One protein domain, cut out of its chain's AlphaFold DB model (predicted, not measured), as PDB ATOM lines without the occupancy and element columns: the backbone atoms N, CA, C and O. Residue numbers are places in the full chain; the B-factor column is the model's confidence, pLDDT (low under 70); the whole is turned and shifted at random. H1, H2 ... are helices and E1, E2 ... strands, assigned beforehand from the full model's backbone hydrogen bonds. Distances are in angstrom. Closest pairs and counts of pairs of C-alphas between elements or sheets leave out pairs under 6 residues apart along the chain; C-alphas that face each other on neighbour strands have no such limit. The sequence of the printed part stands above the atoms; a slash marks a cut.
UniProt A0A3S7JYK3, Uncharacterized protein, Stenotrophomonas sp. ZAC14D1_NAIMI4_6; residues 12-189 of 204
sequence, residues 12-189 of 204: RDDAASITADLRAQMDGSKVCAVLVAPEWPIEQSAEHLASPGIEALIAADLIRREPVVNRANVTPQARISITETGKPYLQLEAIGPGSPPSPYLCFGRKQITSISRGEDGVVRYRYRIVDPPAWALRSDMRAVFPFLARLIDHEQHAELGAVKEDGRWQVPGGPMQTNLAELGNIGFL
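This is residues 12 to 189 of the 204 residues of an uncharacterized protein of Stenotrophomonas sp. ZAC14D1_NAIMI4_6 (UniProt A0A3S7JYK3). A long, strongly twisted sheet of five strands, E1, E5, E6, E7 and E8, makes the main body and curls round helix H6; helix H1 packs along E6 and E7 at one end, next to the small hairpin of E9 and E10. At the other end a smaller sheet of E2, E4 and E3 with helix H2 makes a second lobe, and the short helices H3, H4 and H5 follow one another between the body and H2, with H5 on the face of the large sheet opposite to H1. The printed part has 178 residues with six named helices and ten named strands, in the order H1 E1 E2 H2 E3 E4 E5 E6 E7 H3 H4 H5 E8 E9 E10 H6; the class is mixed, and the neighbour strands are antiparallel. The whole is elongated, spanning 67 by 39 by 27 A, and only just compact, close to loose, with a radius of gyration of the C-alphas of 18.8 A.

H1, residues 12 to 26, is on the branched sheet of E1, residues 30 to 35, E5, residues 90 to 93, E6, residues 102 to 117, E7, residues 123 to 130, and E8, residues 156 to 160. H1 lies over E6 and E7 at a height over the sheet of 9.2 A and runs along the strands, at 17 degrees to E6 on the local plane; its closest C-alphas to E6 are those of Thr 19 and Ile 115, 6.1 A. E1 lies on one side of E6, with N 31 and O 108 at 2.9 A, within hydrogen-bond range. E2, residues 42 to 45, H2, residues 52 to 59, and E3, residues 63 to 68, form a split strand-helix-strand unit, two strands running the same way with another between them, here E4, residues 77 to 82; its crossover is right-handed. N 78 and O 44 are 2.9 A apart, and N 64 and O 81 2.8 A, both within hydrogen-bond range; H2 only grazes this sheet. E5, E6 and E7 form a meander, each strand the antiparallel neighbour of the one before; N 91 and O 104 are 2.8 A apart, and N 111 and O 128 2.9 A. E5 and E7 lie on the other side of E6 from E1, and E6 bends by 86 degrees at residue 113. H3, residues 134 to 137, only grazes the branched sheet. H4, residues 139 to 144, touches H2 at a tilt of 35.5 degrees, only just steep, opposite ways, with Gly 53 and Val 144 closest at 5.5 A between C-alphas. H5, residues 147 to 152, lies over none of the strands, on the opposite face to H1. E8 pairs with E7, N 125 and O 158 being 2.9 A apart, and runs on into E9, residues 163 to 165, at 59 degrees. E9 and E10, residues 168 to 170, are a hairpin, with N 170 and O 163 at 2.8 A. H6, residues 174 to 183, only just touches H1, only at their ends, with 3 pairs of C-alphas within 8 A. In H1, H2, H4, H5 and H6 every O i to N i+4 pair is within hydrogen-bond range; H3 is too short for one.

H1 begins at C-alpha 12, (46.256, -66.926, -10.615), and is 21.1 A long. E6 is 32.0 A long, E7 21.5 A and E4 17.1 A. H6 ends at C-alpha 183, (40.262, -37.980, -0.178).

The C-alphas of Arg 12 and Arg 71, the two farthest apart, are 67.8 A apart. The printed part has no cut, and no link is long. The mean pLDDT of the printed part is 90.6, with residues 12 to 13 under 70.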
ATOM      1  N   ARG A  12      45.394 -67.037 -11.806       58.59
ATOM      2  CA  ARG A  12      46.256 -66.926 -10.615       58.59
ATOM      3  C   ARG A  12      47.513 -66.090 -10.860       58.59
ATOM      4  O   ARG A  12      47.859 -65.267 -10.017       58.59
ATOM      5  N   ASP A  13      48.141 -66.252 -12.021       61.84
ATOM      6  CA  ASP A  13      49.339 -65.486 -12.396       61.84
ATOM      7  C   ASP A  13      48.997 -64.020 -12.713       61.84
ATOM      8  O   ASP A  13      49.760 -63.109 -12.388       61.84
ATOM      9  N   ASP A  14      47.804 -63.760 -13.256       74.81
ATOM     10  CA  ASP A  14      47.312 -62.396 -13.489       74.81
ATOM     11  C   ASP A  14      46.947 -61.688 -12.167       74.81
ATOM     12  O   ASP A  14      47.255 -60.513 -11.986       74.81
ATOM     13  N   ALA A  15      46.389 -62.417 -11.190       71.94
ATOM     14  CA  ALA A  15      46.101 -61.894  -9.848       71.94
ATOM     15  C   ALA A  15      47.368 -61.622  -9.005       71.94
ATOM     16  O   ALA A  15      47.430 -60.655  -8.238       71.94
ATOM     17  N   ALA A  16      48.399 -62.459  -9.137       77.81
ATOM     18  CA  ALA A  16      49.682 -62.225  -8.481       77.81
ATOM     19  C   ALA A  16      50.434 -61.043  -9.118       77.81
ATOM     20  O   ALA A  16      50.966 -60.196  -8.396       77.81
ATOM     21  N   SER A  17      50.427 -60.943 -10.453       84.94
ATOM     22  CA  SER A  17      51.082 -59.844 -11.175       84.94
ATOM     23  C   SER A  17      50.413 -58.490 -10.931       84.94
ATOM     24  O   SER A  17      51.126 -57.539 -10.620       84.94
ATOM     25  N   ILE A  18      49.074 -58.399 -10.939       85.88
ATOM     26  CA  ILE A  18      48.375 -57.145 -10.593       85.88
ATOM     27  C   ILE A  18      48.698 -56.695  -9.167       85.88
ATOM     28  O   ILE A  18      48.961 -55.521  -8.933       85.88
ATOM     29  N   THR A  19      48.755 -57.627  -8.211       89.56
ATOM     30  CA  THR A  19      49.090 -57.293  -6.821       89.56
ATOM     31  C   THR A  19      50.501 -56.717  -6.716       89.56
ATOM     32  O   THR A  19      50.705 -55.710  -6.039       89.56
ATOM     33  N   ALA A  20      51.475 -57.343  -7.381       91.25
ATOM     34  CA  ALA A  20      52.863 -56.898  -7.358       91.25
ATOM     35  C   ALA A  20      53.045 -55.528  -8.034       91.25
ATOM     36  O   ALA A  20      53.672 -54.641  -7.453       91.25
ATOM     37  N   ASP A  21      52.463 -55.336  -9.219       92.19
ATOM     38  CA  ASP A  21      52.577 -54.083  -9.971       92.19
ATOM     39  C   ASP A  21      51.891 -52.911  -9.257       92.19
ATOM     40  O   ASP A  21      52.444 -51.811  -9.210       92.19
ATOM     41  N   LEU A  22      50.712 -53.130  -8.663       89.62
ATOM     42  CA  LEU A  22      50.000 -52.082  -7.932       89.62
ATOM     43  C   LEU A  22      50.696 -51.713  -6.625       89.62
ATOM     44  O   LEU A  22      50.800 -50.529  -6.307       89.62
ATOM     45  N   ARG A  23      51.233 -52.695  -5.890       93.00
ATOM     46  CA  ARG A  23      52.082 -52.411  -4.724       93.00
ATOM     47  C   ARG A  23      53.296 -51.583  -5.120       93.00
ATOM     48  O   ARG A  23      53.555 -50.573  -4.485       93.00
ATOM     49  N   ALA A  24      53.980 -51.949  -6.204       92.94
ATOM     50  CA  ALA A  24      55.148 -51.211  -6.681       92.94
ATOM     51  C   ALA A  24      54.845 -49.746  -7.047       92.94
ATOM     52  O   ALA A  24      55.735 -48.904  -6.955       92.94
ATOM     53  N   GLN A  25      53.610 -49.434  -7.452       92.19
ATOM     54  CA  GLN A  25      53.174 -48.065  -7.746       92.19
ATOM     55  C   GLN A  25      52.711 -47.306  -6.497       92.19
ATOM     56  O   GLN A  25      52.999 -46.118  -6.359       92.19
ATOM     57  N   MET A  26      51.972 -47.968  -5.603       93.06
ATOM     58  CA  MET A  26      51.225 -47.303  -4.531       93.06
ATOM     59  C   MET A  26      51.927 -47.328  -3.171       93.06
ATOM     60  O   MET A  26      51.775 -46.370  -2.406       93.06
ATOM     61  N   ASP A  27      52.676 -48.388  -2.849       95.19
ATOM     62  CA  ASP A  27      53.399 -48.481  -1.576       95.19
ATOM     63  C   ASP A  27      54.431 -47.348  -1.469       95.19
ATOM     64  O   ASP A  27      55.190 -47.056  -2.391       95.19
ATOM     65  N   GLY A  28      54.442 -46.670  -0.323       95.38
ATOM     66  CA  GLY A  28      55.332 -45.547  -0.044       95.38
ATOM     67  C   GLY A  28      54.928 -44.220  -0.695       95.38
ATOM     68  O   GLY A  28      55.557 -43.200  -0.387       95.38
ATOM     69  N   SER A  29      53.893 -44.184  -1.542       94.69
ATOM     70  CA  SER A  29      53.386 -42.935  -2.128       94.69
ATOM     71  C   SER A  29      52.903 -41.965  -1.040       94.69
ATOM     72  O   SER A  29      52.356 -42.382  -0.017       94.69
ATOM     73  N   LYS A  30      53.146 -40.660  -1.228       95.12
ATOM     74  CA  LYS A  30      52.750 -39.628  -0.257       95.12
ATOM     75  C   LYS A  30      51.232 -39.463  -0.254       95.12
ATOM     76  O   LYS A  30      50.660 -39.260  -1.317       95.12
ATOM     77  N   VAL A  31      50.607 -39.455   0.921       95.69
ATOM     78  CA  VAL A  31      49.192 -39.079   1.075       95.69
ATOM     79  C   VAL A  31      49.119 -37.586   1.370       95.69
ATOM     80  O   VAL A  31      49.700 -37.133   2.357       95.69
ATOM     81  N   CYS A  32      48.442 -36.831   0.506       94.81
ATOM     82  CA  CYS A  32      48.398 -35.372   0.561       94.81
ATOM     83  C   CYS A  32      46.971 -34.870   0.363       94.81
ATOM     84  O   CYS A  32      46.264 -35.395  -0.489       94.81
ATOM     85  N   ALA A  33      46.573 -33.852   1.120       93.56
ATOM     86  CA  ALA A  33      45.266 -33.207   0.996       93.56
ATOM     87  C   ALA A  33      45.435 -31.731   0.614       93.56
ATOM     88  O   ALA A  33      46.505 -31.162   0.848       93.56
ATOM     89  N   VAL A  34      44.407 -31.123   0.013       92.94
ATOM     90  CA  VAL A  34      44.456 -29.724  -0.456       92.94
ATOM     91  C   VAL A  34      44.848 -28.800   0.696       92.94
ATOM     92  O   VAL A  34      44.312 -28.915   1.799       92.94
ATOM     93  N   LEU A  35      45.787 -27.892   0.447       94.25
ATOM     94  CA  LEU A  35      46.230 -26.890   1.407       94.25
ATOM     95  C   LEU A  35      45.458 -25.588   1.186       94.25
ATOM     96  O   LEU A  35      45.777 -24.848   0.264       94.25
ATOM     97  N   VAL A  36      44.513 -25.276   2.078       91.12
ATOM     98  CA  VAL A  36      43.748 -24.015   2.164       91.12
ATOM     99  C   VAL A  36      42.832 -23.712   0.971       91.12
ATOM    100  O   VAL A  36      41.645 -23.475   1.172       91.12
ATOM    101  N   ALA A  37      43.352 -23.705  -0.254       87.44
ATOM    102  CA  ALA A  37      42.630 -23.386  -1.478       87.44
ATOM    103  C   ALA A  37      43.201 -24.190  -2.665       87.44
ATOM    104  O   ALA A  37      44.356 -24.613  -2.618       87.44
ATOM    105  N   PRO A  38      42.426 -24.402  -3.745       85.81
ATOM    106  CA  PRO A  38      42.842 -25.245  -4.867       85.81
ATOM    107  C   PRO A  38      43.866 -24.591  -5.807       85.81
ATOM    108  O   PRO A  38      44.299 -25.242  -6.753       85.81
ATOM    109  N   GLU A  39      44.266 -23.339  -5.578       89.00
ATOM    110  CA  GLU A  39      45.180 -22.597  -6.452       89.00
ATOM    111  C   GLU A  39      46.289 -21.910  -5.651       89.00
ATOM    112  O   GLU A  39      46.056 -21.354  -4.575       89.00
ATOM    113  N   TRP A  40      47.507 -21.947  -6.196       89.31
ATOM    114  CA  TRP A  40      48.691 -21.300  -5.643       89.31
ATOM    115  C   TRP A  40      49.174 -20.150  -6.550       89.31
ATOM    116  O   TRP A  40      49.294 -20.354  -7.761       89.31
ATOM    117  N   PRO A  41      49.549 -18.971  -6.008       88.50
ATOM    118  CA  PRO A  41      49.597 -18.603  -4.590       88.50
ATOM    119  C   PRO A  41      48.206 -18.393  -3.982       88.50
ATOM    120  O   PRO A  41      47.285 -17.938  -4.651       88.50
ATOM    121  N   ILE A  42      48.077 -18.684  -2.689       91.56
ATOM    122  CA  ILE A  42      46.813 -18.523  -1.969       91.56
ATOM    123  C   ILE A  42      46.718 -17.089  -1.443       91.56
ATOM    124  O   ILE A  42      47.466 -16.702  -0.540       91.56
ATOM    125  N   GLU A  43      45.772 -16.323  -1.976       93.12
ATOM    126  CA  GLU A  43      45.419 -14.977  -1.519       93.12
ATOM    127  C   GLU A  43      43.912 -14.850  -1.358       93.12
ATOM    128  O   GLU A  43      43.158 -15.050  -2.308       93.12
ATOM    129  N   GLN A  44      43.470 -14.534  -0.143       90.62
ATOM    130  CA  GLN A  44      42.054 -14.434   0.208       90.62
ATOM    131  C   GLN A  44      41.848 -13.346   1.271       90.62
ATOM    132  O   GLN A  44      42.805 -12.722   1.745       90.62
ATOM    133  N   SER A  45      40.593 -13.102   1.665       90.56
ATOM    134  CA  SER A  45      40.306 -12.133   2.724       90.56
ATOM    135  C   SER A  45      41.008 -12.527   4.027       90.56
ATOM    136  O   SER A  45      41.075 -13.701   4.402       90.56
ATOM    137  N   ALA A  46      41.535 -11.528   4.737       91.50
ATOM    138  CA  ALA A  46      42.242 -11.751   5.995       91.50
ATOM    139  C   ALA A  46      41.338 -12.407   7.053       91.50
ATOM    140  O   ALA A  46      41.819 -13.204   7.848       91.50
ATOM    141  N   GLU A  47      40.037 -12.102   7.026       90.00
ATOM    142  CA  GLU A  47      39.023 -12.725   7.881       90.00
ATOM    143  C   GLU A  47      38.887 -14.229   7.608       90.00
ATOM    144  O   GLU A  47      38.927 -15.026   8.540       90.00
ATOM    145  N   HIS A  48      38.796 -14.638   6.339       87.31
ATOM    146  CA  HIS A  48      38.669 -16.052   5.983       87.31
ATOM    147  C   HIS A  48      39.921 -16.852   6.372       87.31
ATOM    148  O   HIS A  48      39.837 -17.967   6.888       87.31
ATOM    149  N   LEU A  49      41.098 -16.243   6.200       92.19
ATOM    150  CA  LEU A  49      42.370 -16.829   6.614       92.19
ATOM    151  C   LEU A  49      42.639 -16.713   8.125       92.19
ATOM    152  O   LEU A  49      43.700 -17.147   8.562       92.19
ATOM    153  N   ALA A  50      41.729 -16.151   8.928       90.69
ATOM    154  CA  ALA A  50      41.813 -16.075  10.394       90.69
ATOM    155  C   ALA A  50      41.038 -17.192  11.114       90.69
ATOM    156  O   ALA A  50      40.643 -17.045  12.270       90.69
ATOM    157  N   SER A  51      40.825 -18.320  10.438       90.12
ATOM    158  CA  SER A  51      40.135 -19.481  10.999       90.12
ATOM    159  C   SER A  51      41.047 -20.349  11.887       90.12
ATOM    160  O   SER A  51      42.264 -20.397  11.675       90.12
ATOM    161  N   PRO A  52      40.474 -21.098  12.852       90.56
ATOM    162  CA  PRO A  52      41.220 -22.026  13.707       90.56
ATOM    163  C   PRO A  52      42.103 -23.024  12.949       90.56
ATOM    164  O   PRO A  52      43.225 -23.287  13.379       90.56
ATOM    165  N   GLY A  53      41.629 -23.551  11.811       91.88
ATOM    166  CA  GLY A  53      42.421 -24.446  10.963       91.88
ATOM    167  C   GLY A  53      43.717 -23.795  10.466       91.88
ATOM    168  O   GLY A  53      44.787 -24.397  10.545       91.88
ATOM    169  N   ILE A  54      43.648 -22.535  10.025       94.88
ATOM    170  CA  ILE A  54      44.827 -21.782   9.573       94.88
ATOM    171  C   ILE A  54      45.770 -21.475  10.736       94.88
ATOM    172  O   ILE A  54      46.980 -21.660  10.606       94.88
ATOM    173  N   GLU A  55      45.234 -21.068  11.887       95.12
ATOM    174  CA  GLU A  55      46.048 -20.794  13.075       95.12
ATOM    175  C   GLU A  55      46.787 -22.051  13.568       95.12
ATOM    176  O   GLU A  55      47.947 -21.959  13.967       95.12
ATOM    177  N   ALA A  56      46.189 -23.244  13.465       94.81
ATOM    178  CA  ALA A  56      46.869 -24.500  13.792       94.81
ATOM    179  C   ALA A  56      48.032 -24.811  12.831       94.81
ATOM    180  O   ALA A  56      49.101 -25.240  13.272       94.81
ATOM    181  N   LEU A  57      47.862 -24.560  11.528       96.88
ATOM    182  CA  LEU A  57      48.932 -24.717  10.533       96.88
ATOM    183  C   LEU A  57      50.084 -23.726  10.774       96.88
ATOM    184  O   LEU A  57      51.249 -24.098  10.623       96.88
ATOM    185  N   ILE A  58      49.776 -22.492  11.189       97.19
ATOM    186  CA  ILE A  58      50.776 -21.486  11.588       97.19
ATOM    187  C   ILE A  58      51.477 -21.903  12.889       97.19
ATOM    188  O   ILE A  58      52.701 -21.840  12.975       97.19
ATOM    189  N   ALA A  59      50.736 -22.379  13.893       97.06
ATOM    190  CA  ALA A  59      51.283 -22.836  15.175       97.06
ATOM    191  C   ALA A  59      52.148 -24.107  15.053       97.06
ATOM    192  O   ALA A  59      53.000 -24.374  15.905       97.06
ATOM    193  N   ALA A  60      51.937 -24.892  13.996       97.38
ATOM    194  CA  ALA A  60      52.804 -25.997  13.598       97.38
ATOM    195  C   ALA A  60      53.998 -25.556  12.726       97.38
ATOM    196  O   ALA A  60      54.768 -26.412  12.293       97.38
ATOM    197  N   ASP A  61      54.150 -24.250  12.477       97.94
ATOM    198  CA  ASP A  61      55.146 -23.647  11.585       97.94
ATOM    199  C   ASP A  61      55.117 -24.268  10.183       97.94
ATOM    200  O   ASP A  61      56.157 -24.438   9.571       97.94
ATOM    201  N   LEU A  62      53.954 -24.644   9.644       98.19
ATOM    202  CA  LEU A  62      53.852 -25.204   8.284       98.19
ATOM    203  C   LEU A  62      53.639 -24.111   7.241       98.19
ATOM    204  O   LEU A  62      54.164 -24.183   6.131       98.19
ATOM    205  N   ILE A  63      52.886 -23.082   7.619       97.56
ATOM    206  CA  ILE A  63      52.581 -21.932   6.774       97.56
ATOM    207  C   ILE A  63      52.771 -20.628   7.545       97.56
ATOM    208  O   ILE A  63      52.811 -20.606   8.775       97.56
ATOM    209  N   ARG A  64      52.846 -19.523   6.810       97.25
ATOM    210  CA  ARG A  64      52.753 -18.159   7.334       97.25
ATOM    211  C   ARG A  64      51.639 -17.416   6.627       97.25
ATOM    212  O   ARG A  64      51.333 -17.692   5.470       97.25
ATOM    213  N   ARG A  65      51.060 -16.453   7.339       96.00
ATOM    214  CA  ARG A  65      50.079 -15.510   6.806       96.00
ATOM    215  C   ARG A  65      50.698 -14.120   6.753       96.00
ATOM    216  O   ARG A  65      51.126 -13.594   7.779       96.00
ATOM    217  N   GLU A  66      50.711 -13.523   5.572       94.88
ATOM    218  CA  GLU A  66      51.285 -12.203   5.313       94.88
ATOM    219  C   GLU A  66      50.184 -11.234   4.863       94.88
ATOM    220  O   GLU A  66      49.391 -11.586   3.988       94.88
ATOM    221  N   PRO A  67      50.090 -10.019   5.426       93.00
ATOM    222  CA  PRO A  67      49.111  -9.044   4.963       93.00
ATOM    223  C   PRO A  67      49.439  -8.594   3.535       93.00
ATOM    224  O   PRO A  67      50.577  -8.236   3.226       93.00
ATOM    225  N   VAL A  68      48.426  -8.548   2.671       91.25
ATOM    226  CA  VAL A  68      48.556  -8.007   1.315       91.25
ATOM    227  C   VAL A  68      48.089  -6.557   1.331       91.25
ATOM    228  O   VAL A  68      46.908  -6.257   1.510       91.25
ATOM    229  N   VAL A  69      49.029  -5.630   1.138       84.25
ATOM    230  CA  VAL A  69      48.723  -4.196   1.075       84.25
ATOM    231  C   VAL A  69      48.210  -3.855  -0.321       84.25
ATOM    232  O   VAL A  69      48.983  -3.528  -1.219       84.25
ATOM    233  N   ASN A  70      46.892  -3.904  -0.503       79.19
ATOM    234  CA  ASN A  70      46.237  -3.454  -1.726       79.19
ATOM    235  C   ASN A  70      45.349  -2.238  -1.436       79.19
ATOM    236  O   ASN A  70      44.230  -2.378  -0.958       79.19
ATOM    237  N   ARG A  71      45.842  -1.036  -1.763       71.81
ATOM    238  CA  ARG A  71      45.115   0.228  -1.532       71.81
ATOM    239  C   ARG A  71      43.840   0.377  -2.374       71.81
ATOM    240  O   ARG A  71      43.047   1.263  -2.083       71.81
ATOM    241  N   ALA A  72      43.663  -0.442  -3.411       80.50
ATOM    242  CA  ALA A  72      42.469  -0.444  -4.253       80.50
ATOM    243  C   ALA A  72      41.377  -1.400  -3.740       80.50
ATOM    244  O   ALA A  72      40.246  -1.330  -4.213       80.50
ATOM    245  N   ASN A  73      41.696  -2.284  -2.789       75.94
ATOM    246  CA  ASN A  73      40.733  -3.201  -2.197       75.94
ATOM    247  C   ASN A  73      40.325  -2.696  -0.810       75.94
ATOM    248  O   ASN A  73      41.171  -2.467   0.051       75.94
ATOM    249  N   VAL A  74      39.022  -2.515  -0.596       81.50
ATOM    250  CA  VAL A  74      38.482  -2.069   0.698       81.50
ATOM    251  C   VAL A  74      38.557  -3.196   1.734       81.50
ATOM    252  O   VAL A  74      38.694  -2.929   2.927       81.50
ATOM    253  N   THR A  75      38.524  -4.455   1.289       85.31
ATOM    254  CA  THR A  75      38.595  -5.627   2.165       85.31
ATOM    255  C   THR A  75      40.051  -6.033   2.399       85.31
ATOM    256  O   THR A  75      40.738  -6.363   1.425       85.31
ATOM    257  N   PRO A  76      40.527  -6.099   3.661       90.44
ATOM    258  CA  PRO A  76      41.867  -6.585   3.975       90.44
ATOM    259  C   PRO A  76      42.117  -7.981   3.396       90.44
ATOM    260  O   PRO A  76      41.315  -8.897   3.587       90.44
ATOM    261  N   GLN A  77      43.236  -8.142   2.698       93.31
ATOM    262  CA  GLN A  77      43.666  -9.404   2.099       93.31
ATOM    263  C   GLN A  77      44.891  -9.946   2.837       93.31
ATOM    264  O   GLN A  77      45.686  -9.184   3.397       93.31
ATOM    265  N   ALA A  78      45.064 -11.262   2.803       94.75
ATOM    266  CA  ALA A  78      46.277 -11.916   3.259       94.75
ATOM    267  C   ALA A  78      46.699 -13.021   2.284       94.75
ATOM    268  O   ALA A  78      45.873 -13.616   1.593       94.75
ATOM    269  N   ARG A  79      48.004 -13.278   2.244       95.19
ATOM    270  CA  ARG A  79      48.638 -14.333   1.461       95.19
ATOM    271  C   ARG A  79      49.117 -15.436   2.392       95.19
ATOM    272  O   ARG A  79      49.681 -15.140   3.448       95.19
ATOM    273  N   ILE A  80      48.939 -16.687   1.983       96.19
ATOM    274  CA  ILE A  80      49.584 -17.830   2.630       96.19
ATOM    275  C   ILE A  80      50.897 -18.151   1.912       96.19
ATOM    276  O   ILE A  80      50.937 -18.277   0.688       96.19
ATOM    277  N   SER A  81      51.973 -18.295   2.682       95.00
ATOM    278  CA  SER A  81      53.285 -18.753   2.218       95.00
ATOM    279  C   SER A  81      53.707 -20.020   2.972       95.00
ATOM    280  O   SER A  81      53.317 -20.233   4.120       95.00
ATOM    281  N   ILE A  82      54.482 -20.896   2.323       96.62
ATOM    282  CA  ILE A  82      55.042 -22.092   2.969       96.62
ATOM    283  C   ILE A  82      56.300 -21.710   3.760       96.62
ATOM    284  O   ILE A  82      57.132 -20.935   3.283       96.62
ATOM    285  N   THR A  83      56.464 -22.255   4.961       98.00
ATOM    286  CA  THR A  83      57.684 -22.074   5.768       98.00
ATOM    287  C   THR A  83      58.778 -23.061   5.356       98.00
ATOM    288  O   THR A  83      58.518 -24.028   4.643       98.00
ATOM    289  N   GLU A  84      60.007 -22.884   5.859       97.94
ATOM    290  CA  GLU A  84      61.068 -23.892   5.690       97.94
ATOM    291  C   GLU A  84      60.673 -25.257   6.272       97.94
ATOM    292  O   GLU A  84      60.927 -26.286   5.650       97.94
ATOM    293  N   THR A  85      59.998 -25.266   7.423       97.56
ATOM    294  CA  THR A  85      59.496 -26.483   8.074       97.56
ATOM    295  C   THR A  85      58.379 -27.149   7.260       97.56
ATOM    296  O   THR A  85      58.297 -28.374   7.219       97.56
ATOM    297  N   GLY A  86      57.535 -26.368   6.576       97.44
ATOM    298  CA  GLY A  86      56.434 -26.861   5.745       97.44
ATOM    299  C   GLY A  86      56.861 -27.383   4.370       97.44
ATOM    300  O   GLY A  86      56.227 -28.294   3.835       97.44
ATOM    301  N   LYS A  87      57.952 -26.854   3.796       97.25
ATOM    302  CA  LYS A  87      58.428 -27.191   2.437       97.25
ATOM    303  C   LYS A  87      58.534 -28.692   2.135       97.25
ATOM    304  O   LYS A  87      58.081 -29.078   1.062       97.25
ATOM    305  N   PRO A  88      59.078 -29.560   3.013       97.50
ATOM    306  CA  PRO A  88      59.186 -30.994   2.725       97.50
ATOM    307  C   PRO A  88      57.832 -31.693   2.522       97.50
ATOM    308  O   PRO A  88      57.761 -32.755   1.893       97.50
ATOM    309  N   TYR A  89      56.766 -31.104   3.066       97.38
ATOM    310  CA  TYR A  89      55.404 -31.628   3.025       97.38
ATOM    311  C   TYR A  89      54.567 -31.005   1.908       97.38
ATOM    312  O   TYR A  89      53.524 -31.562   1.578       97.38
ATOM    313  N   LEU A  90      55.006 -29.888   1.323       96.19
ATOM    314  CA  LEU A  90      54.312 -29.251   0.213       96.19
ATOM    315  C   LEU A  90      54.515 -30.054  -1.074       96.19
ATOM    316  O   LEU A  90      55.633 -30.411  -1.447       96.19
ATOM    317  N   GLN A  91      53.414 -30.281  -1.774       93.94
ATOM    318  CA  GLN A  91      53.375 -30.807  -3.125       93.94
ATOM    319  C   GLN A  91      52.539 -29.848  -3.977       93.94
ATOM    320  O   GLN A  91      51.475 -29.403  -3.552       93.94
ATOM    321  N   LEU A  92      53.043 -29.499  -5.157       92.88
ATOM    322  CA  LEU A  92      52.373 -28.617  -6.108       92.88
ATOM    323  C   LEU A  92      52.091 -29.414  -7.378       92.88
ATOM    324  O   LEU A  92      53.023 -29.963  -7.958       92.88
ATOM    325  N   GLU A  93      50.832 -29.453  -7.806       88.81
ATOM    326  CA  GLU A  93      50.415 -30.174  -9.016       88.81
ATOM    327  C   GLU A  93      49.744 -29.217  -9.996       88.81
ATOM    328  O   GLU A  93      48.838 -28.479  -9.620       88.81
ATOM    329  N   ALA A  94      50.161 -29.227 -11.259       86.50
ATOM    330  CA  ALA A  94      49.528 -28.439 -12.314       86.50
ATOM    331  C   ALA A  94      48.792 -29.366 -13.287       86.50
ATOM    332  O   ALA A  94      49.350 -30.362 -13.743       86.50
ATOM    333  N   ILE A  95      47.556 -29.011 -13.650       77.25
ATOM    334  CA  ILE A  95      46.736 -29.785 -14.602       77.25
ATOM    335  C   ILE A  95      47.258 -29.627 -16.045       77.25
ATOM    336  O   ILE A  95      46.994 -30.460 -16.909       77.25
ATOM    337  N   GLY A  96      48.045 -28.582 -16.316       79.44
ATOM    338  CA  GLY A  96      48.677 -28.382 -17.610       79.44
ATOM    339  C   GLY A  96      49.639 -27.194 -17.646       79.44
ATOM    340  O   GLY A  96      49.782 -26.461 -16.662       79.44
ATOM    341  N   PRO A  97      50.314 -26.987 -18.789       81.94
ATOM    342  CA  PRO A  97      51.220 -25.862 -18.977       81.94
ATOM    343  C   PRO A  97      50.491 -24.522 -18.802       81.94
ATOM    344  O   PRO A  97      49.526 -24.240 -19.506       81.94
ATOM    345  N   GLY A  98      50.971 -23.682 -17.882       81.94
ATOM    346  CA  GLY A  98      50.448 -22.328 -17.655       81.94
ATOM    347  C   GLY A  98      49.284 -22.221 -16.663       81.94
ATOM    348  O   GLY A  98      48.901 -21.102 -16.326       81.94
ATOM    349  N   SER A  99      48.751 -23.335 -16.155       84.19
ATOM    350  CA  SER A  99      47.776 -23.312 -15.058       84.19
ATOM    351  C   SER A  99      48.473 -23.051 -13.715       84.19
ATOM    352  O   SER A  99      49.546 -23.618 -13.479       84.19
ATOM    353  N   PRO A 100      47.881 -22.242 -12.814       88.06
ATOM    354  CA  PRO A 100      48.328 -22.176 -11.428       88.06
ATOM    355  C   PRO A 100      48.334 -23.582 -10.811       88.06
ATOM    356  O   PRO A 100      47.375 -24.332 -11.025       88.06
ATOM    357  N   PRO A 101      49.391 -23.980 -10.086       92.62
ATOM    358  CA  PRO A 101      49.412 -25.289  -9.462       92.62
ATOM    359  C   PRO A 101      48.485 -25.325  -8.245       92.62
ATOM    360  O   PRO A 101      48.359 -24.343  -7.512       92.62
ATOM    361  N   SER A 102      47.893 -26.482  -7.989       92.00
ATOM    362  CA  SER A 102      47.149 -26.771  -6.772       92.00
ATOM    363  C   SER A 102      48.106 -27.171  -5.643       92.00
ATOM    364  O   SER A 102      48.973 -28.028  -5.854       92.00
ATOM    365  N   PRO A 103      47.986 -26.564  -4.449       94.69
ATOM    366  CA  PRO A 103      48.826 -26.885  -3.308       94.69
ATOM    367  C   PRO A 103      48.246 -28.019  -2.463       94.69
ATOM    368  O   PRO A 103      47.078 -28.005  -2.075       94.69
ATOM    369  N   TYR A 104      49.099 -28.976  -2.111       94.69
ATOM    370  CA  TYR A 104      48.768 -30.104  -1.249       94.69
ATOM    371  C   TYR A 104      49.780 -30.233  -0.120       94.69
ATOM    372  O   TYR A 104      50.983 -30.064  -0.322       94.69
ATOM    373  N   LEU A 105      49.297 -30.582   1.067       96.25
ATOM    374  CA  LEU A 105      50.128 -30.854   2.232       96.25
ATOM    375  C   LEU A 105      50.103 -32.356   2.535       96.25
ATOM    376  O   LEU A 105      49.046 -32.947   2.761       96.25
ATOM    377  N   CYS A 106      51.274 -32.984   2.509       96.94
ATOM    378  CA  CYS A 106      51.430 -34.424   2.671       96.94
ATOM    379  C   CYS A 106      51.628 -34.819   4.138       96.94
ATOM    380  O   CYS A 106      52.540 -34.324   4.799       96.94
ATOM    381  N   PHE A 107      50.811 -35.750   4.629       97.12
ATOM    382  CA  PHE A 107      50.702 -36.105   6.052       97.12
ATOM    383  C   PHE A 107      50.979 -37.587   6.350       97.12
ATOM    384  O   PHE A 107      50.668 -38.078   7.432       97.12
ATOM    385  N   GLY A 108      51.591 -38.300   5.407       97.06
ATOM    386  CA  GLY A 108      52.063 -39.667   5.603       97.06
ATOM    387  C   GLY A 108      52.324 -40.378   4.282       97.06
ATOM    388  O   GLY A 108      52.380 -39.752   3.216       97.06
ATOM    389  N   ARG A 109      52.484 -41.697   4.354       97.38
ATOM    390  CA  ARG A 109      52.712 -42.572   3.202       97.38
ATOM    391  C   ARG A 109      51.739 -43.735   3.188       97.38
ATOM    392  O   ARG A 109      51.364 -44.235   4.243       97.38
ATOM    393  N   LYS A 110      51.358 -44.196   2.001       96.38
ATOM    394  CA  LYS A 110      50.543 -45.407   1.870       96.38
ATOM    395  C   LYS A 110      51.363 -46.656   2.166       96.38
ATOM    396  O   LYS A 110      52.468 -46.820   1.655       96.38
ATOM    397  N   GLN A 111      50.769 -47.561   2.930       97.25
ATOM    398  CA  GLN A 111      51.174 -48.954   3.026       97.25
ATOM    399  C   GLN A 111      49.967 -49.825   2.693       97.25
ATOM    400  O   GLN A 111      49.020 -49.917   3.474       97.25
ATOM    401  N   ILE A 112      49.998 -50.468   1.534       96.19
ATOM    402  CA  ILE A 112      48.978 -51.392   1.064       96.19
ATOM    403  C   ILE A 112      49.021 -52.657   1.924       96.19
ATOM    404  O   ILE A 112      50.028 -53.372   1.993       96.19
ATOM    405  N   THR A 113      47.903 -52.979   2.563       96.62
ATOM    406  CA  THR A 113      47.770 -54.157   3.428       96.62
ATOM    407  C   THR A 113      47.133 -55.328   2.688       96.62
ATOM    408  O   THR A 113      47.561 -56.468   2.866       96.62
ATOM    409  N   SER A 114      46.202 -55.067   1.769       95.19
ATOM    410  CA  SER A 114      45.610 -56.099   0.910       95.19
ATOM    411  C   SER A 114      45.176 -55.543  -0.440       95.19
ATOM    412  O   SER A 114      44.750 -54.395  -0.509       95.19
ATOM    413  N   ILE A 115      45.210 -56.380  -1.475       93.44
ATOM    414  CA  ILE A 115      44.637 -56.110  -2.799       93.44
ATOM    415  C   ILE A 115      43.770 -57.310  -3.176       93.44
ATOM    416  O   ILE A 115      44.183 -58.456  -3.000       93.44
ATOM    417  N   SER A 116      42.580 -57.049  -3.701       90.06
ATOM    418  CA  SER A 116      41.713 -58.036  -4.330       90.06
ATOM    419  C   SER A 116      41.136 -57.466  -5.620       90.06
ATOM    420  O   SER A 116      40.979 -56.259  -5.781       90.06
ATOM    421  N   ARG A 117      40.832 -58.343  -6.573       84.94
ATOM    422  CA  ARG A 117      40.180 -57.967  -7.826       84.94
ATOM    423  C   ARG A 117      38.802 -58.601  -7.851       84.94
ATOM    424  O   ARG A 117      38.695 -59.812  -7.660       84.94
ATOM    425  N   GLY A 118      37.773 -57.784  -8.034       80.69
ATOM    426  CA  GLY A 118      36.421 -58.286  -8.232       80.69
ATOM    427  C   GLY A 118      36.229 -58.838  -9.641       80.69
ATOM    428  O   GLY A 118      36.995 -58.540 -10.560       80.69
ATOM    429  N   GLU A 119      35.186 -59.646  -9.817       79.62
ATOM    430  CA  GLU A 119      34.768 -60.148 -11.135       79.62
ATOM    431  C   GLU A 119      34.298 -59.014 -12.064       79.62
ATOM    432  O   GLU A 119      34.359 -59.141 -13.283       79.62
ATOM    433  N   ASP A 120      33.912 -57.876 -11.479       81.44
ATOM    434  CA  ASP A 120      33.617 -56.605 -12.147       81.44
ATOM    435  C   ASP A 120      34.863 -55.907 -12.721       81.44
ATOM    436  O   ASP A 120      34.759 -54.854 -13.347       81.44
ATOM    437  N   GLY A 121      36.055 -56.476 -12.515       77.62
ATOM    438  CA  GLY A 121      37.324 -55.921 -12.974       77.62
ATOM    439  C   GLY A 121      37.868 -54.797 -12.091       77.62
ATOM    440  O   GLY A 121      39.001 -54.371 -12.317       77.62
ATOM    441  N   VAL A 122      37.118 -54.371 -11.069       87.25
ATOM    442  CA  VAL A 122      37.519 -53.331 -10.118       87.25
ATOM    443  C   VAL A 122      38.537 -53.898  -9.139       87.25
ATOM    444  O   VAL A 122      38.363 -54.988  -8.579       87.25
ATOM    445  N   VAL A 123      39.611 -53.145  -8.907       90.12
ATOM    446  CA  VAL A 123      40.587 -53.485  -7.878       90.12
ATOM    447  C   VAL A 123      40.168 -52.835  -6.573       90.12
ATOM    448  O   VAL A 123      40.072 -51.615  -6.479       90.12
ATOM    449  N   ARG A 124      39.961 -53.661  -5.554       93.19
ATOM    450  CA  ARG A 124      39.661 -53.243  -4.188       93.19
ATOM    451  C   ARG A 124      40.901 -53.434  -3.352       93.19
ATOM    452  O   ARG A 124      41.545 -54.482  -3.410       93.19
ATOM    453  N   TYR A 125      41.256 -52.439  -2.565       94.38
ATOM    454  CA  TYR A 125      42.448 -52.538  -1.751       94.38
ATOM    455  C   TYR A 125      42.270 -51.857  -0.406       94.38
ATOM    456  O   TYR A 125      41.404 -51.005  -0.205       94.38
ATOM    457  N   ARG A 126      43.097 -52.298   0.535       96.31
ATOM    458  CA  ARG A 126      43.183 -51.739   1.877       96.31
ATOM    459  C   ARG A 126      44.561 -51.172   2.092       96.31
ATOM    460  O   ARG A 126      45.543 -51.722   1.582       96.31
ATOM    461  N   TYR A 127      44.632 -50.085   2.842       96.94
ATOM    462  CA  TYR A 127      45.899 -49.453   3.155       96.94
ATOM    463  C   TYR A 127      45.878 -48.776   4.517       96.94
ATOM    464  O   TYR A 127      44.831 -48.409   5.044       96.94
ATOM    465  N   ARG A 128      47.066 -48.585   5.076       97.75
ATOM    466  CA  ARG A 128      47.294 -47.721   6.233       97.75
ATOM    467  C   ARG A 128      48.114 -46.517   5.815       97.75
ATOM    468  O   ARG A 128      48.892 -46.594   4.862       97.75
ATOM    469  N   ILE A 129      47.948 -45.425   6.547       97.56
ATOM    470  CA  ILE A 129      48.854 -44.287   6.461       97.56
ATOM    471  C   ILE A 129      49.950 -44.498   7.500       97.56
ATOM    472  O   ILE A 129      49.688 -44.549   8.698       97.56
ATOM    473  N   VAL A 130      51.179 -44.657   7.023       97.88
ATOM    474  CA  VAL A 130      52.379 -44.847   7.843       97.88
ATOM    475  C   VAL A 130      53.278 -43.617   7.768       97.88
ATOM    476  O   VAL A 130      53.076 -42.733   6.932       97.88
ATOM    477  N   ASP A 131      54.254 -43.552   8.671       97.50
ATOM    478  CA  ASP A 131      55.209 -42.447   8.804       97.50
ATOM    479  C   ASP A 131      54.564 -41.042   8.823       97.50
ATOM    480  O   ASP A 131      55.017 -40.145   8.099       97.50
ATOM    481  N   PRO A 132      53.495 -40.812   9.618       97.69
ATOM    482  CA  PRO A 132      52.921 -39.483   9.732       97.69
ATOM    483  C   PRO A 132      53.952 -38.525  10.351       97.69
ATOM    484  O   PRO A 132      54.610 -38.867  11.340       97.69
ATOM    485  N   PRO A 133      54.110 -37.307   9.809       97.81
ATOM    486  CA  PRO A 133      54.991 -36.320  10.406       97.81
ATOM    487  C   PRO A 133      54.450 -35.880  11.770       97.81
ATOM    488  O   PRO A 133      53.240 -35.864  11.999       97.81
ATOM    489  N   ALA A 134      55.345 -35.462  12.670       97.75
ATOM    490  CA  ALA A 134      54.980 -35.112  14.044       97.75
ATOM    491  C   ALA A 134      53.852 -34.067  14.123       97.75
ATOM    492  O   ALA A 134      52.995 -34.157  14.999       97.75
ATOM    493  N   TRP A 135      53.806 -33.113  13.186       97.69
ATOM    494  CA  TRP A 135      52.754 -32.098  13.138       97.69
ATOM    495  C   TRP A 135      51.352 -32.695  12.926       97.69
ATOM    496  O   TRP A 135      50.397 -32.200  13.518       97.69
ATOM    497  N   ALA A 136      51.224 -33.782  12.156       97.56
ATOM    498  CA  ALA A 136      49.947 -34.447  11.872       97.56
ATOM    499  C   ALA A 136      49.432 -35.273  13.066       97.56
ATOM    500  O   ALA A 136      48.272 -35.694  13.106       97.56
ATOM    501  N   LEU A 137      50.297 -35.513  14.056       97.31
ATOM    502  CA  LEU A 137      49.971 -36.216  15.297       97.31
ATOM    503  C   LEU A 137      49.605 -35.272  16.446       97.31
ATOM    504  O   LEU A 137      49.137 -35.737  17.485       97.31
ATOM    505  N   ARG A 138      49.813 -33.958  16.292       96.88
ATOM    506  CA  ARG A 138      49.512 -32.998  17.357       96.88
ATOM    507  C   ARG A 138      48.011 -32.962  17.646       96.88
ATOM    508  O   ARG A 138      47.183 -33.005  16.736       96.88
ATOM    509  N   SER A 139      47.660 -32.847  18.925       94.31
ATOM    510  CA  SER A 139      46.264 -32.831  19.372       94.31
ATOM    511  C   SER A 139      45.494 -31.609  18.872       94.31
ATOM    512  O   SER A 139      44.320 -31.734  18.546       94.31
ATOM    513  N   ASP A 140      46.146 -30.446  18.787       91.25
ATOM    514  CA  ASP A 140      45.548 -29.219  18.250       91.25
ATOM    515  C   ASP A 140      45.223 -29.360  16.758       91.25
ATOM    516  O   ASP A 140      44.106 -29.066  16.347       91.25
ATOM    517  N   MET A 141      46.151 -29.913  15.974       93.69
ATOM    518  CA  MET A 141      45.966 -30.193  14.550       93.69
ATOM    519  C   MET A 141      44.818 -31.182  14.311       93.69
ATOM    520  O   MET A 141      43.943 -30.933  13.489       93.69
ATOM    521  N   ARG A 142      44.784 -32.293  15.056       92.88
ATOM    522  CA  ARG A 142      43.732 -33.319  14.937       92.88
ATOM    523  C   ARG A 142      42.363 -32.843  15.431       92.88
ATOM    524  O   ARG A 142      41.356 -33.387  14.993       92.88
ATOM    525  N   ALA A 143      42.312 -31.848  16.318       89.56
ATOM    526  CA  ALA A 143      41.055 -31.257  16.769       89.56
ATOM    527  C   ALA A 143      40.397 -30.389  15.686       89.56
ATOM    528  O   ALA A 143      39.178 -30.420  15.548       89.56
ATOM    529  N   VAL A 144      41.191 -29.634  14.915       90.06
ATOM    530  CA  VAL A 144      40.677 -28.782  13.825       90.06
ATOM    531  C   VAL A 144      40.608 -29.501  12.474       90.06
ATOM    532  O   VAL A 144      39.817 -29.110  11.623       90.06
ATOM    533  N   PHE A 145      41.379 -30.579  12.296       91.75
ATOM    534  CA  PHE A 145      41.337 -31.467  11.130       91.75
ATOM    535  C   PHE A 145      41.080 -32.925  11.562       91.75
ATOM    536  O   PHE A 145      41.999 -33.755  11.534       91.75
ATOM    537  N   PRO A 146      39.836 -33.283  11.942       90.19
ATOM    538  CA  PRO A 146      39.499 -34.618  12.453       90.19
ATOM    539  C   PRO A 146      39.799 -35.754  11.473       90.19
ATOM    540  O   PRO A 146      40.056 -36.892  11.882       90.19
ATOM    541  N   PHE A 147      39.832 -35.450  10.169       91.06
ATOM    542  CA  PHE A 147      40.205 -36.422   9.151       91.06
ATOM    543  C   PHE A 147      41.601 -37.010   9.385       91.06
ATOM    544  O   PHE A 147      41.817 -38.163   9.030       91.06
ATOM    545  N   LEU A 148      42.535 -36.275  10.005       94.56
ATOM    546  CA  LEU A 148      43.871 -36.794  10.305       94.56
ATOM    547  C   LEU A 148      43.797 -38.005  11.232       94.56
ATOM    548  O   LEU A 148      44.399 -39.030  10.933       94.56
ATOM    549  N   ALA A 149      43.033 -37.913  12.322       92.50
ATOM    550  CA  ALA A 149      42.850 -39.038  13.237       92.50
ATOM    551  C   ALA A 149      42.148 -40.201  12.524       92.50
ATOM    552  O   ALA A 149      42.642 -41.326  12.541       92.50
ATOM    553  N   ARG A 150      41.057 -39.915  11.800       92.12
ATOM    554  CA  ARG A 150      40.301 -40.937  11.059       92.12
ATOM    555  C   ARG A 150      41.162 -41.690  10.039       92.12
ATOM    556  O   ARG A 150      41.020 -42.903   9.904       92.12
ATOM    557  N   LEU A 151      42.011 -40.984   9.295       94.69
ATOM    558  CA  LEU A 151      42.802 -41.575   8.217       94.69
ATOM    559  C   LEU A 151      44.099 -42.228   8.711       94.69
ATOM    560  O   LEU A 151      44.497 -43.256   8.170       94.69
ATOM    561  N   ILE A 152      44.762 -41.649   9.720       96.81
ATOM    562  CA  ILE A 152      46.030 -42.171  10.255       96.81
ATOM    563  C   ILE A 152      45.791 -43.373  11.173       96.81
ATOM    564  O   ILE A 152      46.535 -44.348  11.111       96.81
ATOM    565  N   ASP A 153      44.756 -43.325  12.013       96.25
ATOM    566  CA  ASP A 153      44.587 -44.305  13.090       96.25
ATOM    567  C   ASP A 153      43.821 -45.566  12.627       96.25
ATOM    568  O   ASP A 153      43.770 -46.570  13.344       96.25
ATOM    569  N   HIS A 154      43.257 -45.552  11.412       95.56
ATOM    570  CA  HIS A 154      42.469 -46.655  10.862       95.56
ATOM    571  C   HIS A 154      42.976 -47.144   9.504       95.56
ATOM    572  O   HIS A 154      43.568 -46.410   8.714       95.56
ATOM    573  N   GLU A 155      42.701 -48.416   9.220       97.12
ATOM    574  CA  GLU A 155      42.870 -48.971   7.881       97.12
ATOM    575  C   GLU A 155      41.768 -48.450   6.954       97.12
ATOM    576  O   GLU A 155      40.577 -48.524   7.265       97.12
ATOM    577  N   GLN A 156      42.188 -47.932   5.806       95.88
ATOM    578  CA  GLN A 156      41.330 -47.364   4.783       95.88
ATOM    579  C   GLN A 156      41.002 -48.408   3.719       95.88
ATOM    580  O   GLN A 156      41.758 -49.357   3.497       95.88
ATOM    581  N   HIS A 157      39.873 -48.207   3.047       94.88
ATOM    582  CA  HIS A 157      39.407 -49.030   1.937       94.88
ATOM    583  C   HIS A 157      39.239 -48.142   0.712       94.88
ATOM    584  O   HIS A 157      38.651 -47.068   0.816       94.88
ATOM    585  N   ALA A 158      39.733 -48.595  -0.432       93.38
ATOM    586  CA  ALA A 158      39.621 -47.865  -1.684       93.38
ATOM    587  C   ALA A 158      39.400 -48.817  -2.859       93.38
ATOM    588  O   ALA A 158      39.710 -50.013  -2.801       93.38
ATOM    589  N   GLU A 159      38.860 -48.256  -3.932       91.81
ATOM    590  CA  GLU A 159      38.653 -48.933  -5.203       91.81
ATOM    591  C   GLU A 159      39.356 -48.141  -6.304       91.81
ATOM    592  O   GLU A 159      39.350 -46.910  -6.288       91.81
ATOM    593  N   LEU A 160      39.975 -48.838  -7.255       89.00
ATOM    594  CA  LEU A 160      40.566 -48.215  -8.434       89.00
ATOM    595  C   LEU A 160      40.344 -49.058  -9.688       89.00
ATOM    596  O   LEU A 160      40.203 -50.284  -9.639       89.00
ATOM    597  N   GLY A 161      40.348 -48.374 -10.830       86.12
ATOM    598  CA  GLY A 161      40.517 -49.010 -12.129       86.12
ATOM    599  C   GLY A 161      41.999 -49.260 -12.398       86.12
ATOM    600  O   GLY A 161      42.825 -48.382 -12.165       86.12
ATOM    601  N   ALA A 162      42.333 -50.445 -12.903       86.12
ATOM    602  CA  ALA A 162      43.673 -50.767 -13.377       86.12
ATOM    603  C   ALA A 162      43.596 -51.229 -14.831       86.12
ATOM    604  O   ALA A 162      42.698 -51.988 -15.204       86.12
ATOM    605  N   VAL A 163      44.545 -50.783 -15.646       86.81
ATOM    606  CA  VAL A 163      44.658 -51.163 -17.058       86.81
ATOM    607  C   VAL A 163      45.956 -51.925 -17.276       86.81
ATOM    608  O   VAL A 163      46.945 -51.678 -16.591       86.81
ATOM    609  N   LYS A 164      45.953 -52.885 -18.200       86.81
ATOM    610  CA  LYS A 164      47.160 -53.632 -18.554       86.81
ATOM    611  C   LYS A 164      47.794 -52.993 -19.782       86.81
ATOM    612  O   LYS A 164      47.214 -53.043 -20.863       86.81
ATOM    613  N   GLU A 165      48.980 -52.430 -19.607       87.31
ATOM    614  CA  GLU A 165      49.759 -51.754 -20.646       87.31
ATOM    615  C   GLU A 165      51.174 -52.335 -20.654       87.31
ATOM    616  O   GLU A 165      51.784 -52.511 -19.599       87.31
ATOM    617  N   ASP A 166      51.675 -52.709 -21.834       86.81
ATOM    618  CA  ASP A 166      52.992 -53.343 -22.012       86.81
ATOM    619  C   ASP A 166      53.246 -54.537 -21.069       86.81
ATOM    620  O   ASP A 166      54.348 -54.776 -20.576       86.81
ATOM    621  N   GLY A 167      52.187 -55.307 -20.800       85.25
ATOM    622  CA  GLY A 167      52.233 -56.486 -19.936       85.25
ATOM    623  C   GLY A 167      52.235 -56.193 -18.433       85.25
ATOM    624  O   GLY A 167      52.189 -57.151 -17.660       85.25
ATOM    625  N   ARG A 168      52.222 -54.922 -18.016       89.25
ATOM    626  CA  ARG A 168      52.167 -54.498 -16.610       89.25
ATOM    627  C   ARG A 168      50.833 -53.855 -16.274       89.25
ATOM    628  O   ARG A 168      50.222 -53.183 -17.102       89.25
ATOM    629  N   TRP A 169      50.380 -54.058 -15.047       89.19
ATOM    630  CA  TRP A 169      49.192 -53.372 -14.552       89.19
ATOM    631  C   TRP A 169      49.545 -51.951 -14.132       89.19
ATOM    632  O   TRP A 169      50.478 -51.746 -13.362       89.19
ATOM    633  N   GLN A 170      48.792 -50.972 -14.616       89.50
ATOM    634  CA  GLN A 170      49.001 -49.558 -14.333       89.50
ATOM    635  C   GLN A 170      47.745 -48.925 -13.745       89.50
ATOM    636  O   GLN A 170      46.620 -49.272 -14.120       89.50
ATOM    637  N   VAL A 171      47.957 -47.988 -12.822       87.38
ATOM    638  CA  VAL A 171      46.904 -47.116 -12.297       87.38
ATOM    639  C   VAL A 171      46.843 -45.857 -13.165       87.38
ATOM    640  O   VAL A 171      47.813 -45.092 -13.169       87.38
ATOM    641  N   PRO A 172      45.741 -45.608 -13.898       84.69
ATOM    642  CA  PRO A 172      45.604 -44.404 -14.711       84.69
ATOM    643  C   PRO A 172      45.822 -43.135 -13.876       84.69
ATOM    644  O   PRO A 172      45.251 -42.990 -12.797       84.69
ATOM    645  N   GLY A 173      46.702 -42.251 -14.356       82.44
ATOM    646  CA  GLY A 173      47.091 -41.006 -13.676       82.44
ATOM    647  C   GLY A 173      47.887 -41.163 -12.376       82.44
ATOM    648  O   GLY A 173      48.241 -40.169 -11.738       82.44
ATOM    649  N   GLY A 174      48.233 -42.397 -12.009       87.44
ATOM    650  CA  GLY A 174      49.193 -42.710 -10.962       87.44
ATOM    651  C   GLY A 174      48.722 -42.457  -9.522       87.44
ATOM    652  O   GLY A 174      47.551 -42.156  -9.255       87.44
ATOM    653  N   PRO A 175      49.651 -42.583  -8.554       85.62
ATOM    654  CA  PRO A 175      49.319 -42.567  -7.129       85.62
ATOM    655  C   PRO A 175      48.712 -41.251  -6.641       85.62
ATOM    656  O   PRO A 175      47.846 -41.269  -5.773       85.62
ATOM    657  N   MET A 176      49.129 -40.112  -7.205       82.25
ATOM    658  CA  MET A 176      48.592 -38.808  -6.812       82.25
ATOM    659  C   MET A 176      47.108 -38.687  -7.161       82.25
ATOM    660  O   MET A 176      46.300 -38.396  -6.284       82.25
ATOM    661  N   GLN A 177      46.725 -38.966  -8.411       83.38
ATOM    662  CA  GLN A 177      45.325 -38.864  -8.825       83.38
ATOM    663  C   GLN A 177      44.434 -39.830  -8.033       83.38
ATOM    664  O   GLN A 177      43.318 -39.483  -7.655       83.38
ATOM    665  N   THR A 178      44.966 -41.009  -7.713       86.38
ATOM    666  CA  THR A 178      44.285 -42.000  -6.873       86.38
ATOM    667  C   THR A 178      44.077 -41.483  -5.446       86.38
ATOM    668  O   THR A 178      42.978 -41.582  -4.907       86.38
ATOM    669  N   ASN A 179      45.086 -40.839  -4.851       85.88
ATOM    670  CA  ASN A 179      44.953 -40.203  -3.536       85.88
ATOM    671  C   ASN A 179      43.906 -39.083  -3.535       85.88
ATOM    672  O   ASN A 179      43.135 -38.978  -2.584       85.88
ATOM    673  N   LEU A 180      43.846 -38.274  -4.595       82.81
ATOM    674  CA  LEU A 180      42.840 -37.217  -4.726       82.81
ATOM    675  C   LEU A 180      41.420 -37.783  -4.815       82.81
ATOM    676  O   LEU A 180      40.524 -37.281  -4.143       82.81
ATOM    677  N   ALA A 181      41.225 -38.849  -5.595       85.00
ATOM    678  CA  ALA A 181      39.926 -39.502  -5.724       85.00
ATOM    679  C   ALA A 181      39.425 -40.086  -4.389       85.00
ATOM    680  O   ALA A 181      38.233 -40.039  -4.104       85.00
ATOM    681  N   GLU A 182      40.331 -40.601  -3.557       88.00
ATOM    682  CA  GLU A 182      39.992 -41.180  -2.252       88.00
ATOM    683  C   GLU A 182      39.703 -40.147  -1.170       88.00
ATOM    684  O   GLU A 182      38.830 -40.360  -0.331       88.00
ATOM    685  N   LEU A 183      40.457 -39.047  -1.157       85.38
ATOM    686  CA  LEU A 183      40.262 -37.980  -0.178       85.38
ATOM    687  C   LEU A 183      39.051 -37.108  -0.525       85.38
ATOM    688  O   LEU A 183      38.446 -36.522   0.374       85.38
ATOM    689  N   GLY A 184      38.678 -37.021  -1.805       82.62
ATOM    690  CA  GLY A 184      37.550 -36.215  -2.261       82.62
ATOM    691  C   GLY A 184      37.710 -34.751  -1.846       82.62
ATOM    692  O   GLY A 184      38.688 -34.101  -2.206       82.62
ATOM    693  N   ASN A 185      36.758 -34.245  -1.057       76.19
ATOM    694  CA  ASN A 185      36.732 -32.851  -0.593       76.19
ATOM    695  C   ASN A 185      37.446 -32.624   0.754       76.19
ATOM    696  O   ASN A 185      37.339 -31.543   1.332       76.19
ATOM    697  N   ILE A 186      38.159 -33.624   1.279       86.69
ATOM    698  CA  ILE A 186      38.914 -33.496   2.529       86.69
ATOM    699  C   ILE A 186      40.185 -32.673   2.283       86.69
ATOM    700  O   ILE A 186      40.958 -32.950   1.364       86.69
ATOM    701  N   GLY A 187      40.446 -31.692   3.147       90.81
ATOM    702  CA  GLY A 187      41.608 -30.819   3.020       90.81
ATOM    703  C   GLY A 187      41.937 -30.041   4.285       90.81
ATOM    704  O   GLY A 187      41.157 -29.978   5.232       90.81
ATOM    705  N   PHE A 188      43.101 -29.399   4.272       93.25
ATOM    706  CA  PHE A 188      43.526 -28.422   5.274       93.25
ATOM    707  C   PHE A 188      42.877 -27.067   4.983       93.25
ATOM    708  O   PHE A 188      43.554 -26.093   4.650       93.25
ATOM    709  N   LEU A 189      41.547 -27.047   5.013       89.38
ATOM    710  CA  LEU A 189      40.730 -25.908   4.615       89.38
ATOM    711  C   LEU A 189      40.522 -24.924   5.785       89.38
ATOM    712  O   LEU A 189      40.706 -25.303   6.946       89.38
TER     713      LEU A 189